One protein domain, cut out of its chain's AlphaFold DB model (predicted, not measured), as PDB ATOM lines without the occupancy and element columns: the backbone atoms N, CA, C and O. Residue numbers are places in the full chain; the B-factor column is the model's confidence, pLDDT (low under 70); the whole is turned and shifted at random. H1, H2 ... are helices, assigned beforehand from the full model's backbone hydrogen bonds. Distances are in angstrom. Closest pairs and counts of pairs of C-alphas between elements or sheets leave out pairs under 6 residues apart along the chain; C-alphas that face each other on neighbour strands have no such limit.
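What this domain is: This is residues 23 to 130 of the 357 residues of an uncharacterized protein of Aureobasidium pullulans (UniProt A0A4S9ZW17). One long helix, H1, runs roughly along the longest axis, and three shorter helices, H2, H3 and H4, gather along its later part, while its first residues, 23 to 31, stick out free as an arm. H2 folds back from the end of H1 as one helical hairpin, H3 and H4 make a second one on H1, and between H2 and H3 the chain wanders through a long looping stretch, residues 71 to 101, with no named element. The printed part has 108 residues with four named helices, in the order H1, H2, H3, H4, and no named strand; the class is all helix. It is only just compact, close to loose, with a radius of gyration of the C-alphas of 15.2 A, and it spans 48 by 35 by 20 A.

How they stand to each other: H1, residues 23 to 50, is the longest helix and touches each of the other three, each time with a part of its length alone. H2, residues 55 to 70, touches residues 44 to 48 of H1 with its residues 55 to 62 alone; the closest C-alphas are those of Lys 48 and Asp 55, 5.5 A apart. The two form a helical hairpin and run opposite ways at a steep tilt of 39 degrees. H3, residues 102 to 114, only just touches H1, with 3 pairs of C-alphas within 8 A, between residues 36 to 40 of H1 and 102 to 105 of H3. Their closest C-alphas are those of Asn 40 and Phe 102, 6.5 A apart, and they run the same way at a shallow tilt of 5 degrees. H2 and H3 are close but not clearly touching: the closest C-alphas, of Met 65 and Ile 105, are 7.1 A apart, and the helices run opposite ways at a steep tilt of 43 degrees. H1, H2 and H3 form an up and down bundle, in which each helix runs against the one before it in the chain. H4, residues 121 to 129, forms a helical hairpin with H3, opposite ways at a shallow tilt of 30 degrees; Ile 113 and Arg 121 have the closest C-alphas, 5.7 A apart. H4 also touches residues 43 to 50 of H1, with 10 pairs of C-alphas within 8 A, the closest being those of Asn 46 and Val 128 at 4.8 A. These two run opposite ways at a shallow tilt of 34.8 degrees, only just short of steep. H2 and H4 are apart. In H1, H2, H3 and H4 every O i to N i+4 pair is within hydrogen-bond range.

Where its parts are: H1 begins at C-alpha 23, (216.975, 301.267, 250.086), and ends at C-alpha 50, (247.008, 318.483, 229.198), 40.4 A away. H2 measures 22.5 A from C-alpha 55 to C-alpha 70. H3 begins at C-alpha 102, (228.979, 319.341, 235.619), and is 18.1 A long. H4 is 12.0 A long and ends at C-alpha 129, (237.529, 315.942, 227.653).

The domain as a whole: The two C-alphas farthest apart are those of Gln 23 and Asp 119, at 50.9 A. Without residues 23 to 31, which stand free, the body of 99 residues spans 46 by 28 by 19 A. The link from H1 to H2 is tight, that from H3 to H4 is short, and that from H2 to H3 is long, with 31 residues. Within this long link, residues 87 to 88 pair with residues 94 to 95, antiparallel. The printed part has no cut. The mean pLDDT of the printed part is 76.5, and it is under 70 in residues 23 to 36, 73 to 74, 78 to 84 and 103 to 104 of the model.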
ATOM      1  N   GLN A  23     215.616 301.772 250.264       69.19
ATOM      2  CA  GLN A  23     216.975 301.267 250.086       69.19
ATOM      3  C   GLN A  23     217.427 301.382 248.625       69.19
ATOM      4  O   GLN A  23     218.507 301.904 248.359       69.19
ATOM      5  N   HIS A  24     216.579 300.995 247.668       62.66
ATOM      6  CA  HIS A  24     216.875 301.155 246.245       62.66
ATOM      7  C   HIS A  24     217.091 302.626 245.865       62.66
ATOM      8  O   HIS A  24     218.004 302.949 245.104       62.66
ATOM      9  N   TYR A  25     216.277 303.537 246.400       63.09
ATOM     10  CA  TYR A  25     216.410 304.967 246.141       63.09
ATOM     11  C   TYR A  25     217.730 305.534 246.687       63.09
ATOM     12  O   TYR A  25     218.413 306.281 245.981       63.09
ATOM     13  N   GLU A  26     218.124 305.152 247.904       65.62
ATOM     14  CA  GLU A  26     219.409 305.555 248.487       65.62
ATOM     15  C   GLU A  26     220.600 304.950 247.722       65.62
ATOM     16  O   GLU A  26     221.534 305.678 247.389       65.62
ATOM     17  N   GLU A  27     220.535 303.682 247.300       62.34
ATOM     18  CA  GLU A  27     221.568 303.065 246.453       62.34
ATOM     19  C   GLU A  27     221.730 303.792 245.108       62.34
ATOM     20  O   GLU A  27     222.847 304.036 244.641       62.34
ATOM     21  N   GLN A  28     220.625 304.180 244.466       56.12
ATOM     22  CA  GLN A  28     220.668 304.951 243.220       56.12
ATOM     23  C   GLN A  28     221.252 306.351 243.436       56.12
ATOM     24  O   GLN A  28     222.011 306.852 242.601       56.12
ATOM     25  N   LYS A  29     220.927 306.984 244.562       62.41
ATOM     26  CA  LYS A  29     221.437 308.301 244.949       62.41
ATOM     27  C   LYS A  29     222.942 308.265 245.236       62.41
ATOM     28  O   LYS A  29     223.662 309.135 244.744       62.41
ATOM     29  N   GLU A  30     223.438 307.238 245.920       62.81
ATOM     30  CA  GLU A  30     224.876 307.020 246.141       62.81
ATOM     31  C   GLU A  30     225.631 306.719 244.841       62.81
ATOM     32  O   GLU A  30     226.703 307.285 244.593       62.81
ATOM     33  N   ARG A  31     225.060 305.891 243.955       62.31
ATOM     34  CA  ARG A  31     225.638 305.621 242.626       62.31
ATOM     35  C   ARG A  31     225.745 306.891 241.785       62.31
ATOM     36  O   ARG A  31     226.785 307.119 241.167       62.31
ATOM     37  N   ARG A  32     224.715 307.745 241.795       58.03
ATOM     38  CA  ARG A  32     224.730 309.050 241.109       58.03
ATOM     39  C   ARG A  32     225.786 309.984 241.689       58.03
ATOM     40  O   ARG A  32     226.570 310.543 240.927       58.03
ATOM     41  N   ALA A  33     225.857 310.113 243.013       59.94
ATOM     42  CA  ALA A  33     226.872 310.934 243.671       59.94
ATOM     43  C   ALA A  33     228.297 310.466 243.318       59.94
ATOM     44  O   ALA A  33     229.153 311.278 242.971       59.94
ATOM     45  N   THR A  34     228.525 309.149 243.307       68.31
ATOM     46  CA  THR A  34     229.809 308.545 242.915       68.31
ATOM     47  C   THR A  34     230.144 308.815 241.449       68.31
ATOM     48  O   THR A  34     231.287 309.130 241.121       68.31
ATOM     49  N   PHE A  35     229.160 308.709 240.553       68.06
ATOM     50  CA  PHE A  35     229.333 309.003 239.132       68.06
ATOM     51  C   PHE A  35     229.705 310.473 238.894       68.06
ATOM     52  O   PHE A  35     230.664 310.750 238.176       68.06
ATOM     53  N   HIS A  36     228.991 311.412 239.522       68.69
ATOM     54  CA  HIS A  36     229.273 312.843 239.394       68.69
ATOM     55  C   HIS A  36     230.650 313.207 239.947       68.69
ATOM     56  O   HIS A  36     231.407 313.897 239.267       68.69
ATOM     57  N   LEU A  37     231.010 312.671 241.116       73.62
ATOM     58  CA  LEU A  37     232.337 312.856 241.693       73.62
ATOM     59  C   LEU A  37     233.437 312.355 240.756       73.62
ATOM     60  O   LEU A  37     234.360 313.109 240.457       73.62
ATOM     61  N   LYS A  38     233.324 311.121 240.246       75.19
ATOM     62  CA  LYS A  38     234.311 310.562 239.310       75.19
ATOM     63  C   LYS A  38     234.435 311.420 238.059       75.19
ATOM     64  O   LYS A  38     235.539 311.827 237.722       75.19
ATOM     65  N   ARG A  39     233.315 311.742 237.404       78.00
ATOM     66  CA  ARG A  39     233.303 312.542 236.171       78.00
ATOM     67  C   ARG A  39     233.969 313.906 236.362       78.00
ATOM     68  O   ARG A  39     234.794 314.300 235.547       78.00
ATOM     69  N   ASN A  40     233.623 314.611 237.435       80.88
ATOM     70  CA  ASN A  40     234.152 315.942 237.710       80.88
ATOM     71  C   ASN A  40     235.646 315.893 238.087       80.88
ATOM     72  O   ASN A  40     236.410 316.763 237.682       80.88
ATOM     73  N   THR A  41     236.069 314.849 238.807       84.50
ATOM     74  CA  THR A  41     237.479 314.632 239.174       84.50
ATOM     75  C   THR A  41     238.335 314.309 237.950       84.50
ATOM     76  O   THR A  41     239.378 314.924 237.776       84.50
ATOM     77  N   TYR A  42     237.865 313.432 237.052       83.38
ATOM     78  CA  TYR A  42     238.570 313.110 235.803       83.38
ATOM     79  C   TYR A  42     238.879 314.352 234.971       83.38
ATOM     80  O   TYR A  42     239.966 314.482 234.420       83.38
ATOM     81  N   LEU A  43     237.929 315.281 234.910       83.94
ATOM     82  CA  LEU A  43     238.082 316.507 234.147       83.94
ATOM     83  C   LEU A  43     239.157 317.429 234.755       83.94
ATOM     84  O   LEU A  43     239.963 317.988 234.015       83.94
ATOM     85  N   LEU A  44     239.253 317.523 236.088       88.25
ATOM     86  CA  LEU A  44     240.356 318.227 236.757       88.25
ATOM     87  C   LEU A  44     241.701 317.501 236.594       88.25
ATOM     88  O   LEU A  44     242.713 318.138 236.312       88.25
ATOM     89  N   ASP A  45     241.726 316.175 236.703       89.88
ATOM     90  CA  ASP A  45     242.947 315.389 236.496       89.88
ATOM     91  C   ASP A  45     243.475 315.520 235.064       89.88
ATOM     92  O   ASP A  45     244.684 315.554 234.836       89.88
ATOM     93  N   ASN A  46     242.585 315.613 234.081       88.75
ATOM     94  CA  ASN A  46     242.974 315.842 232.699       88.75
ATOM     95  C   ASN A  46     243.464 317.280 232.474       88.75
ATOM     96  O   ASN A  46     244.414 317.474 231.718       88.75
ATOM     97  N   MET A  47     242.902 318.277 233.172       87.81
ATOM     98  CA  MET A  47     243.443 319.643 233.168       87.81
ATOM     99  C   MET A  47     244.903 319.668 233.642       87.81
ATOM    100  O   MET A  47     245.735 320.275 232.971       87.81
ATOM    101  N   LYS A  48     245.243 318.939 234.716       91.31
ATOM    102  CA  LYS A  48     246.634 318.806 235.203       91.31
ATOM    103  C   LYS A  48     247.581 318.202 234.164       91.31
ATOM    104  O   LYS A  48     248.754 318.544 234.110       91.31
ATOM    105  N   LYS A  49     247.081 317.278 233.340       89.12
ATOM    106  CA  LYS A  49     247.896 316.543 232.357       89.12
ATOM    107  C   LYS A  49     248.105 317.293 231.047       89.12
ATOM    108  O   LYS A  49     249.154 317.138 230.429       89.12
ATOM    109  N   TYR A  50     247.084 318.012 230.586       88.12
ATOM    110  CA  TYR A  50     247.008 318.483 229.198       88.12
ATOM    111  C   TYR A  50     246.999 320.007 229.052       88.12
ATOM    112  O   TYR A  50     247.062 320.511 227.928       88.12
ATOM    113  N   THR A  51     246.939 320.745 230.160       83.88
ATOM    114  CA  THR A  51     247.141 322.199 230.162       83.88
ATOM    115  C   THR A  51     248.533 322.550 230.673       83.88
ATOM    116  O   THR A  51     249.210 321.726 231.279       83.88
ATOM    117  N   ASP A  52     248.954 323.792 230.444       84.00
ATOM    118  CA  ASP A  52     250.234 324.298 230.947       84.00
ATOM    119  C   ASP A  52     250.140 324.735 232.439       84.00
ATOM    120  O   ASP A  52     251.069 325.348 232.962       84.00
ATOM    121  N   MET A  53     249.021 324.443 233.126       82.69
ATOM    122  CA  MET A  53     248.808 324.748 234.548       82.69
ATOM    123  C   MET A  53     249.537 323.745 235.448       82.69
ATOM    124  O   MET A  53     249.539 322.543 235.193       82.69
ATOM    125  N   SER A  54     250.094 324.227 236.554       87.19
ATOM    126  CA  SER A  54     250.604 323.368 237.621       87.19
ATOM    127  C   SER A  54     249.472 322.662 238.377       87.19
ATOM    128  O   SER A  54     248.349 323.162 238.462       87.19
ATOM    129  N   ASP A  55     249.784 321.525 239.009       89.38
ATOM    130  CA  ASP A  55     248.830 320.789 239.851       89.38
ATOM    131  C   ASP A  55     248.171 321.690 240.907       89.38
ATOM    132  O   ASP A  55     246.961 321.605 241.114       89.38
ATOM    133  N   ALA A  56     248.951 322.591 241.516       85.06
ATOM    134  CA  ALA A  56     248.476 323.541 242.517       85.06
ATOM    135  C   ALA A  56     247.471 324.551 241.939       85.06
ATOM    136  O   ALA A  56     246.459 324.834 242.574       85.06
ATOM    137  N   GLU A  57     247.708 325.055 240.725       82.56
ATOM    138  CA  GLU A  57     246.778 325.967 240.049       82.56
ATOM    139  C   GLU A  57     245.471 325.266 239.666       82.56
ATOM    140  O   GLU A  57     244.402 325.876 239.725       82.56
ATOM    141  N   VAL A  58     245.523 323.986 239.282       85.75
ATOM    142  CA  VAL A  58     244.312 323.207 238.984       85.75
ATOM    143  C   VAL A  58     243.541 322.867 240.262       85.75
ATOM    144  O   VAL A  58     242.310 322.923 240.260       85.75
ATOM    145  N   ASP A  59     244.236 322.561 241.358       84.69
ATOM    146  CA  ASP A  59     243.614 322.329 242.666       84.69
ATOM    147  C   ASP A  59     242.932 323.597 243.197       84.69
ATOM    148  O   ASP A  59     241.790 323.543 243.659       84.69
ATOM    149  N   GLU A  60     243.583 324.753 243.064       81.94
ATOM    150  CA  GLU A  60     243.008 326.055 243.403       81.94
ATOM    151  C   GLU A  60     241.804 326.395 242.507       81.94
ATOM    152  O   GLU A  60     240.753 326.826 242.987       81.94
ATOM    153  N   PHE A  61     241.901 326.129 241.203       82.69
ATOM    154  CA  PHE A  61     240.789 326.286 240.266       82.69
ATOM    155  C   PHE A  61     239.583 325.407 240.639       82.69
ATOM    156  O   PHE A  61     238.446 325.887 240.677       82.69
ATOM    157  N   GLY A  62     239.821 324.136 240.978       83.12
ATOM    158  CA  GLY A  62     238.803 323.220 241.492       83.12
ATOM    159  C   GLY A  62     238.172 323.716 242.793       83.12
ATOM    160  O   GLY A  62     236.946 323.708 242.927       83.12
ATOM    161  N   TYR A  63     238.995 324.212 243.720       83.50
ATOM    162  CA  TYR A  63     238.548 324.801 244.979       83.50
ATOM    163  C   TYR A  63     237.576 325.965 244.753       83.50
ATOM    164  O   TYR A  63     236.480 325.968 245.320       83.50
ATOM    165  N   PHE A  64     237.921 326.921 243.886       78.56
ATOM    166  CA  PHE A  64     237.055 328.072 243.624       78.56
ATOM    167  C   PHE A  64     235.711 327.678 243.008       78.56
ATOM    168  O   PHE A  64     234.699 328.299 243.335       78.56
ATOM    169  N   MET A  65     235.657 326.633 242.174       81.81
ATOM    170  CA  MET A  65     234.383 326.119 241.653       81.81
ATOM    171  C   MET A  65     233.491 325.556 242.764       81.81
ATOM    172  O   MET A  65     232.297 325.854 242.797       81.81
ATOM    173  N   VAL A  66     234.068 324.789 243.693       82.12
ATOM    174  CA  VAL A  66     233.347 324.242 244.856       82.12
ATOM    175  C   VAL A  66     232.860 325.358 245.772       82.12
ATOM    176  O   VAL A  66     231.694 325.368 246.159       82.12
ATOM    177  N   ALA A  67     233.725 326.318 246.096       73.00
ATOM    178  CA  ALA A  67     233.372 327.441 246.953       73.00
ATOM    179  C   ALA A  67     232.259 328.294 246.320       73.00
ATOM    180  O   ALA A  67     231.254 328.595 246.966       73.00
ATOM    181  N   ALA A  68     232.388 328.639 245.037       75.56
ATOM    182  CA  ALA A  68     231.398 329.446 244.331       75.56
ATOM    183  C   ALA A  68     230.033 328.751 244.201       75.56
ATOM    184  O   ALA A  68     229.012 329.438 244.207       75.56
ATOM    185  N   ASP A  69     229.988 327.423 244.065       78.00
ATOM    186  CA  ASP A  69     228.730 326.665 244.075       78.00
ATOM    187  C   ASP A  69     228.139 326.584 245.491       78.00
ATOM    188  O   ASP A  69     226.962 326.892 245.684       78.00
ATOM    189  N   TYR A  70     228.971 326.299 246.498       75.69
ATOM    190  CA  TYR A  70     228.574 326.214 247.905       75.69
ATOM    191  C   TYR A  70     227.816 327.450 248.394       75.69
ATOM    192  O   TYR A  70     226.743 327.322 248.983       75.69
ATOM    193  N   PHE A  71     228.350 328.649 248.139       71.31
ATOM    194  CA  PHE A  71     227.755 329.904 248.611       71.31
ATOM    195  C   PHE A  71     226.434 330.270 247.910       71.31
ATOM    196  O   PHE A  71     225.770 331.218 248.330       71.31
ATOM    197  N   LYS A  72     226.025 329.532 246.870       70.94
ATOM    198  CA  LYS A  72     224.707 329.678 246.228       70.94
ATOM    199  C   LYS A  72     223.634 328.804 246.873       70.94
ATOM    200  O   LYS A  72     222.450 329.006 246.608       70.94
ATOM    201  N   LEU A  73     224.023 327.808 247.666       64.88
ATOM    202  CA  LEU A  73     223.086 326.867 248.267       64.88
ATOM    203  C   LEU A  73     222.338 327.526 249.429       64.88
ATOM    204  O   LEU A  73     222.944 328.281 250.177       64.88
ATOM    205  N   PRO A  74     221.046 327.229 249.645       62.62
ATOM    206  CA  PRO A  74     220.279 327.806 250.751       62.62
ATOM    207  C   PRO A  74     220.687 327.255 252.130       62.62
ATOM    208  O   PRO A  74     220.404 327.878 253.148       62.62
ATOM    209  N   ASP A  75     221.345 326.092 252.174       70.38
ATOM    210  CA  ASP A  75     221.737 325.367 253.387       70.38
ATOM    211  C   ASP A  75     223.248 325.450 253.686       70.38
ATOM    212  O   ASP A  75     223.815 324.589 254.369       70.38
ATOM    213  N   TYR A  76     223.923 326.481 253.177       74.38
ATOM    214  CA  TYR A  76     225.309 326.782 253.531       74.38
ATOM    215  C   TYR A  76     225.430 327.298 254.981       74.38
ATOM    216  O   TYR A  76     224.480 327.812 255.571       74.38
ATOM    217  N   ARG A  77     226.615 327.154 255.585       73.00
ATOM    218  CA  ARG A  77     226.927 327.557 256.974       73.00
ATOM    219  C   ARG A  77     227.751 328.852 257.061       73.00
ATOM    220  O   ARG A  77     228.280 329.169 258.123       73.00
ATOM    221  N   GLY A  78     227.866 329.598 255.964       66.38
ATOM    222  CA  GLY A  78     228.797 330.724 255.855       66.38
ATOM    223  C   GLY A  78     230.264 330.283 255.756       66.38
ATOM    224  O   GLY A  78     230.561 329.101 255.589       66.38
ATOM    225  N   GLY A  79     231.184 331.247 255.817       68.75
ATOM    226  CA  GLY A  79     232.630 331.021 255.714       68.75
ATOM    227  C   GLY A  79     233.330 332.064 254.842       68.75
ATOM    228  O   GLY A  79     232.692 332.990 254.345       68.75
ATOM    229  N   ALA A  80     234.638 331.895 254.657       67.31
ATOM    230  CA  ALA A  80     235.439 332.661 253.709       67.31
ATOM    231  C   ALA A  80     235.823 331.779 252.510       67.31
ATOM    232  O   ALA A  80     235.889 330.555 252.630       67.31
ATOM    233  N   ILE A  81     236.059 332.413 251.361       68.81
ATOM    234  CA  ILE A  81     236.692 331.768 250.209       68.81
ATOM    235  C   ILE A  81     238.202 331.907 250.421       68.81
ATOM    236  O   ILE A  81     238.764 332.963 250.144       68.81
ATOM    237  N   ASP A  82     238.824 330.869 250.972       67.88
ATOM    238  CA  ASP A  82     240.258 330.799 251.258       67.88
ATOM    239  C   ASP A  82     240.778 329.398 250.881       67.88
ATOM    240  O   ASP A  82     240.265 328.407 251.430       67.88
ATOM    241  N   PRO A  83     241.730 329.279 249.929       65.38
ATOM    242  CA  PRO A  83     242.230 327.997 249.443       65.38
ATOM    243  C   PRO A  83     242.577 327.009 250.565       65.38
ATOM    244  O   PRO A  83     243.305 327.314 251.504       65.38
ATOM    245  N   GLY A  84     242.040 325.788 250.463       67.69
ATOM    246  CA  GLY A  84     242.219 324.731 251.469       67.69
ATOM    247  C   GLY A  84     241.131 324.672 252.549       67.69
ATOM    248  O   GLY A  84     241.104 323.723 253.336       67.69
ATOM    249  N   THR A  85     240.191 325.620 252.567       77.25
ATOM    250  CA  THR A  85     239.020 325.574 253.457       77.25
ATOM    251  C   THR A  85     238.018 324.510 253.000       77.25
ATOM    252  O   THR A  85     237.654 324.440 251.831       77.25
ATOM    253  N   ARG A  86     237.509 323.686 253.922       85.69
ATOM    254  CA  ARG A  86     236.427 322.732 253.620       85.69
ATOM    255  C   ARG A  86     235.062 323.360 253.869       85.69
ATOM    256  O   ARG A  86     234.836 323.969 254.914       85.69
ATOM    257  N   HIS A  87     234.137 323.170 252.934       81.75
ATOM    258  CA  HIS A  87     232.798 323.749 252.999       81.75
ATOM    259  C   HIS A  87     231.776 322.701 253.448       81.75
ATOM    260  O   HIS A  87     231.570 321.703 252.768       81.75
ATOM    261  N   TYR A  88     231.111 322.921 254.585       85.69
ATOM    262  CA  TYR A  88     230.132 321.980 255.150       85.69
ATOM    263  C   TYR A  88     228.712 322.544 255.088       85.69
ATOM    264  O   TYR A  88     228.473 323.696 255.460       85.69
ATOM    265  N   ARG A  89     227.746 321.735 254.648       82.69
ATOM    266  CA  ARG A  89     226.314 322.083 254.636       82.69
ATOM    267  C   ARG A  89     225.702 322.013 256.037       82.69
ATOM    268  O   ARG A  89     226.296 321.460 256.966       82.69
ATOM    269  N   MET A  90     224.486 322.536 256.215       75.31
ATOM    270  CA  MET A  90     223.758 322.490 257.494       75.31
ATOM    271  C   MET A  90     223.595 321.073 258.053       75.31
ATOM    272  O   MET A  90     223.690 320.893 259.265       75.31
ATOM    273  N   ASN A  91     223.458 320.068 257.188       80.25
ATOM    274  CA  ASN A  91     223.390 318.654 257.569       80.25
ATOM    275  C   ASN A  91     224.748 318.028 257.963       80.25
ATOM    276  O   ASN A  91     224.801 316.841 258.268       80.25
ATOM    277  N   GLY A  92     225.845 318.795 257.943       83.25
ATOM    278  CA  GLY A  92     227.191 318.328 258.282       83.25
ATOM    279  C   GLY A  92     227.941 317.629 257.144       83.25
ATOM    280  O   GLY A  92     229.108 317.291 257.327       83.25
ATOM    281  N   LYS A  93     227.326 317.441 255.968       85.75
ATOM    282  CA  LYS A  93     228.002 316.876 254.793       85.75
ATOM    283  C   LYS A  93     228.955 317.908 254.185       85.75
ATOM    284  O   LYS A  93     228.585 319.069 254.003       85.75
ATOM    285  N   GLU A  94     230.161 317.471 253.839       87.56
ATOM    286  CA  GLU A  94     231.096 318.266 253.040       87.56
ATOM    287  C   GLU A  94     230.543 318.471 251.624       87.56
ATOM    288  O   GLU A  94     230.019 317.539 251.011       87.56
ATOM    289  N   HIS A  95     230.631 319.699 251.124       85.31
ATOM    290  CA  HIS A  95     230.331 320.058 249.750       85.31
ATOM    291  C   HIS A  95     231.624 320.000 248.941       85.31
ATOM    292  O   HIS A  95     232.591 320.697 249.241       85.31
ATOM    293  N   THR A  96     231.636 319.130 247.941       89.19
ATOM    294  CA  THR A  96     232.826 318.750 247.178       89.19
ATOM    295  C   THR A  96     232.624 319.015 245.692       89.19
ATOM    296  O   THR A  96     231.520 319.318 245.243       89.19
ATOM    297  N   ILE A  97     233.671 318.806 244.889       84.38
ATOM    298  CA  ILE A  97     233.574 318.926 243.429       84.38
ATOM    299  C   ILE A  97     232.524 317.986 242.824       84.38
ATOM    300  O   ILE A  97     231.944 318.308 241.795       84.38
ATOM    301  N   GLY A  98     232.223 316.851 243.465       80.44
ATOM    302  CA  GLY A  98     231.176 315.933 243.011       80.44
ATOM    303  C   GLY A  98     229.753 316.456 243.202       80.44
ATOM    304  O   GLY A  98     228.835 315.951 242.560       80.44
ATOM    305  N   ASP A  99     229.569 317.462 244.057       79.44
ATOM    306  CA  ASP A  99     228.278 318.108 244.285       79.44
ATOM    307  C   ASP A  99     228.039 319.285 243.316       79.44
ATOM    308  O   ASP A  99     226.896 319.716 243.167       79.44
ATOM    309  N   VAL A 100     229.086 319.776 242.635       72.75
ATOM    310  CA  VAL A 100     228.991 320.877 241.666       72.75
ATOM    311  C   VAL A 100     228.384 320.371 240.347       72.75
ATOM    312  O   VAL A 100     228.846 319.361 239.791       72.75
ATOM    313  N   PRO A 101     227.377 321.064 239.778       73.38
ATOM    314  CA  PRO A 101     226.810 320.700 238.486       73.38
ATOM    315  C   PRO A 101     227.874 320.662 237.383       73.38
ATOM    316  O   PRO A 101     228.568 321.644 237.128       73.38
ATOM    317  N   PHE A 102     227.961 319.543 236.662       71.50
ATOM    318  CA  PHE A 102     228.979 319.341 235.619       71.50
ATOM    319  C   PHE A 102     228.963 320.404 234.519       71.50
ATOM    320  O   PHE A 102     230.020 320.777 234.027       71.50
ATOM    321  N   LYS A 103     227.783 320.940 234.178       66.06
ATOM    322  CA  LYS A 103     227.663 322.058 233.233       66.06
ATOM    323  C   LYS A 103     228.503 323.263 233.676       66.06
ATOM    324  O   LYS A 103     229.205 323.833 232.854       66.06
ATOM    325  N   HIS A 104     228.477 323.607 234.965       65.50
ATOM    326  CA  HIS A 104     229.258 324.725 235.493       65.50
ATOM    327  C   HIS A 104     230.759 324.446 235.409       65.50
ATOM    328  O   HIS A 104     231.518 325.323 235.016       65.50
ATOM    329  N   ILE A 105     231.189 323.224 235.730       74.88
ATOM    330  CA  ILE A 105     232.603 322.836 235.630       74.88
ATOM    331  C   ILE A 105     233.081 322.912 234.178       74.88
ATOM    332  O   ILE A 105     234.134 323.486 233.904       74.88
ATOM    333  N   LEU A 106     232.288 322.376 233.247       74.12
ATOM    334  CA  LEU A 106     232.597 322.402 231.823       74.12
ATOM    335  C   LEU A 106     232.725 323.840 231.302       74.12
ATOM    336  O   LEU A 106     233.681 324.142 230.601       74.12
ATOM    337  N   GLU A 107     231.816 324.737 231.689       70.00
ATOM    338  CA  GLU A 107     231.879 326.157 231.317       70.00
ATOM    339  C   GLU A 107     233.156 326.839 231.829       70.00
ATOM    340  O   GLU A 107     233.760 327.636 231.112       70.00
ATOM    341  N   GLN A 108     233.595 326.534 233.053       75.31
ATOM    342  CA  GLN A 108     234.827 327.105 233.604       75.31
ATOM    343  C   GLN A 108     236.077 326.539 232.918       75.31
ATOM    344  O   GLN A 108     237.031 327.279 232.675       75.31
ATOM    345  N   VAL A 109     236.074 325.253 232.564       80.38
ATOM    346  CA  VAL A 109     237.173 324.635 231.809       80.38
ATOM    347  C   VAL A 109     237.243 325.140 230.373       80.38
ATOM    348  O   VAL A 109     238.330 325.489 229.920       80.38
ATOM    349  N   GLU A 110     236.108 325.272 229.680       78.50
ATOM    350  CA  GLU A 110     236.042 325.908 228.357       78.50
ATOM    351  C   GLU A 110     236.650 327.320 228.405       78.50
ATOM    352  O   GLU A 110     237.498 327.650 227.575       78.50
ATOM    353  N   LYS A 111     236.284 328.130 229.411       75.81
ATOM    354  CA  LYS A 111     236.853 329.474 229.615       75.81
ATOM    355  C   LYS A 111     238.361 329.446 229.826       75.81
ATOM    356  O   LYS A 111     239.071 330.201 229.172       75.81
ATOM    357  N   ARG A 112     238.857 328.555 230.689       79.06
ATOM    358  CA  ARG A 112     240.295 328.450 230.964       79.06
ATOM    359  C   ARG A 112     241.088 328.046 229.720       79.06
ATOM    360  O   ARG A 112     242.140 328.611 229.457       79.06
ATOM    361  N   ILE A 113     240.580 327.101 228.931       80.44
ATOM    362  CA  ILE A 113     241.252 326.659 227.702       80.44
ATOM    363  C   ILE A 113     241.174 327.737 226.606       80.44
ATOM    364  O   ILE A 113     242.094 327.857 225.801       80.44
ATOM    365  N   LYS A 114     240.128 328.577 226.590       75.88
ATOM    366  CA  LYS A 114     240.008 329.716 225.662       75.88
ATOM    367  C   LYS A 114     241.124 330.758 225.845       75.88
ATOM    368  O   LYS A 114     241.471 331.423 224.874       75.88
ATOM    369  N   GLU A 115     241.694 330.886 227.045       77.69
ATOM    370  CA  GLU A 115     242.834 331.778 227.328       77.69
ATOM    371  C   GLU A 115     244.164 331.261 226.747       77.69
ATOM    372  O   GLU A 115     245.139 332.011 226.659       77.69
ATOM    373  N   MET A 116     244.220 329.991 226.333       77.50
ATOM    374  CA  MET A 116     245.403 329.397 225.710       77.50
ATOM    375  C   MET A 116     245.574 329.869 224.253       77.50
ATOM    376  O   MET A 116     244.608 330.288 223.609       77.50
ATOM    377  N   PRO A 117     246.788 329.749 223.679       73.19
ATOM    378  CA  PRO A 117     247.022 330.029 222.264       73.19
ATOM    379  C   PRO A 117     246.031 329.306 221.333       73.19
ATOM    380  O   PRO A 117     245.739 328.114 221.493       73.19
ATOM    381  N   ALA A 118     245.501 330.044 220.352       72.62
ATOM    382  CA  ALA A 118     244.404 329.596 219.488       72.62
ATOM    383  C   ALA A 118     244.733 328.344 218.655       72.62
ATOM    384  O   ALA A 118     243.837 327.575 218.312       72.62
ATOM    385  N   ASP A 119     246.012 328.126 218.356       70.19
ATOM    386  CA  ASP A 119     246.541 326.966 217.643       70.19
ATOM    387  C   ASP A 119     246.520 325.675 218.481       70.19
ATOM    388  O   ASP A 119     246.514 324.583 217.913       70.19
ATOM    389  N   ARG A 120     246.455 325.777 219.818       76.00
ATOM    390  CA  ARG A 120     246.489 324.625 220.742       76.00
ATOM    391  C   ARG A 120     245.162 324.352 221.458       76.00
ATOM    392  O   ARG A 120     244.889 323.197 221.780       76.00
ATOM    393  N   ARG A 121     244.301 325.363 221.657       78.44
ATOM    394  CA  ARG A 121     243.059 325.258 222.465       78.44
ATOM    395  C   ARG A 121     242.134 324.094 222.077       78.44
ATOM    396  O   ARG A 121     241.652 323.382 222.953       78.44
ATOM    397  N   THR A 122     241.917 323.845 220.779       73.38
ATOM    398  CA  THR A 122     241.031 322.763 220.300       73.38
ATOM    399  C   THR A 122     241.538 321.390 220.706       73.38
ATOM    400  O   THR A 122     240.765 320.552 221.164       73.38
ATOM    401  N   GLU A 123     242.834 321.159 220.522       78.50
ATOM    402  CA  GLU A 123     243.456 319.878 220.831       78.50
ATOM    403  C   GLU A 123     243.532 319.670 222.343       78.50
ATOM    404  O   GLU A 123     243.124 318.623 222.838       78.50
ATOM    405  N   THR A 124     243.923 320.702 223.094       79.88
ATOM    406  CA  THR A 124     243.902 320.660 224.560       79.88
ATOM    407  C   THR A 124     242.504 320.363 225.095       79.88
ATOM    408  O   THR A 124     242.364 319.519 225.971       79.88
ATOM    409  N   PHE A 125     241.449 320.970 224.546       82.12
ATOM    410  CA  PHE A 125     240.081 320.658 224.960       82.12
ATOM    411  C   PHE A 125     239.707 319.202 224.710       82.12
ATOM    412  O   PHE A 125     239.167 318.554 225.601       82.12
ATOM    413  N   LYS A 126     240.025 318.658 223.531       80.25
ATOM    414  CA  LYS A 126     239.770 317.242 223.233       80.25
ATOM    415  C   LYS A 126     240.485 316.321 224.215       80.25
ATOM    416  O   LYS A 126     239.889 315.350 224.664       80.25
ATOM    417  N   GLN A 127     241.725 316.641 224.575       82.88
ATOM    418  CA  GLN A 127     242.505 315.865 225.538       82.88
ATOM    419  C   GLN A 127     241.963 316.005 226.966       82.88
ATOM    420  O   GLN A 127     241.866 315.014 227.685       82.88
ATOM    421  N   VAL A 128     241.538 317.206 227.365       82.62
ATOM    422  CA  VAL A 128     240.908 317.443 228.672       82.62
ATOM    423  C   VAL A 128     239.583 316.691 228.803       82.62
ATOM    424  O   VAL A 128     239.280 316.127 229.854       82.62
ATOM    425  N   MET A 129     238.814 316.636 227.717       77.50
ATOM    426  CA  MET A 129     237.529 315.942 227.653       77.50
ATOM    427  C   MET A 129     237.650 314.444 227.365       77.50
ATOM    428  O   MET A 129     236.653 313.728 227.482       77.50
ATOM    429  N   ALA A 130     238.841 313.956 227.012       73.38
ATOM    430  CA  ALA A 130     239.072 312.543 226.756       73.38
ATOM    431  C   ALA A 130     238.696 311.720 227.993       73.38
ATOM    432  O   ALA A 130     239.036 312.070 229.123       73.38
TER     433      ALA A 130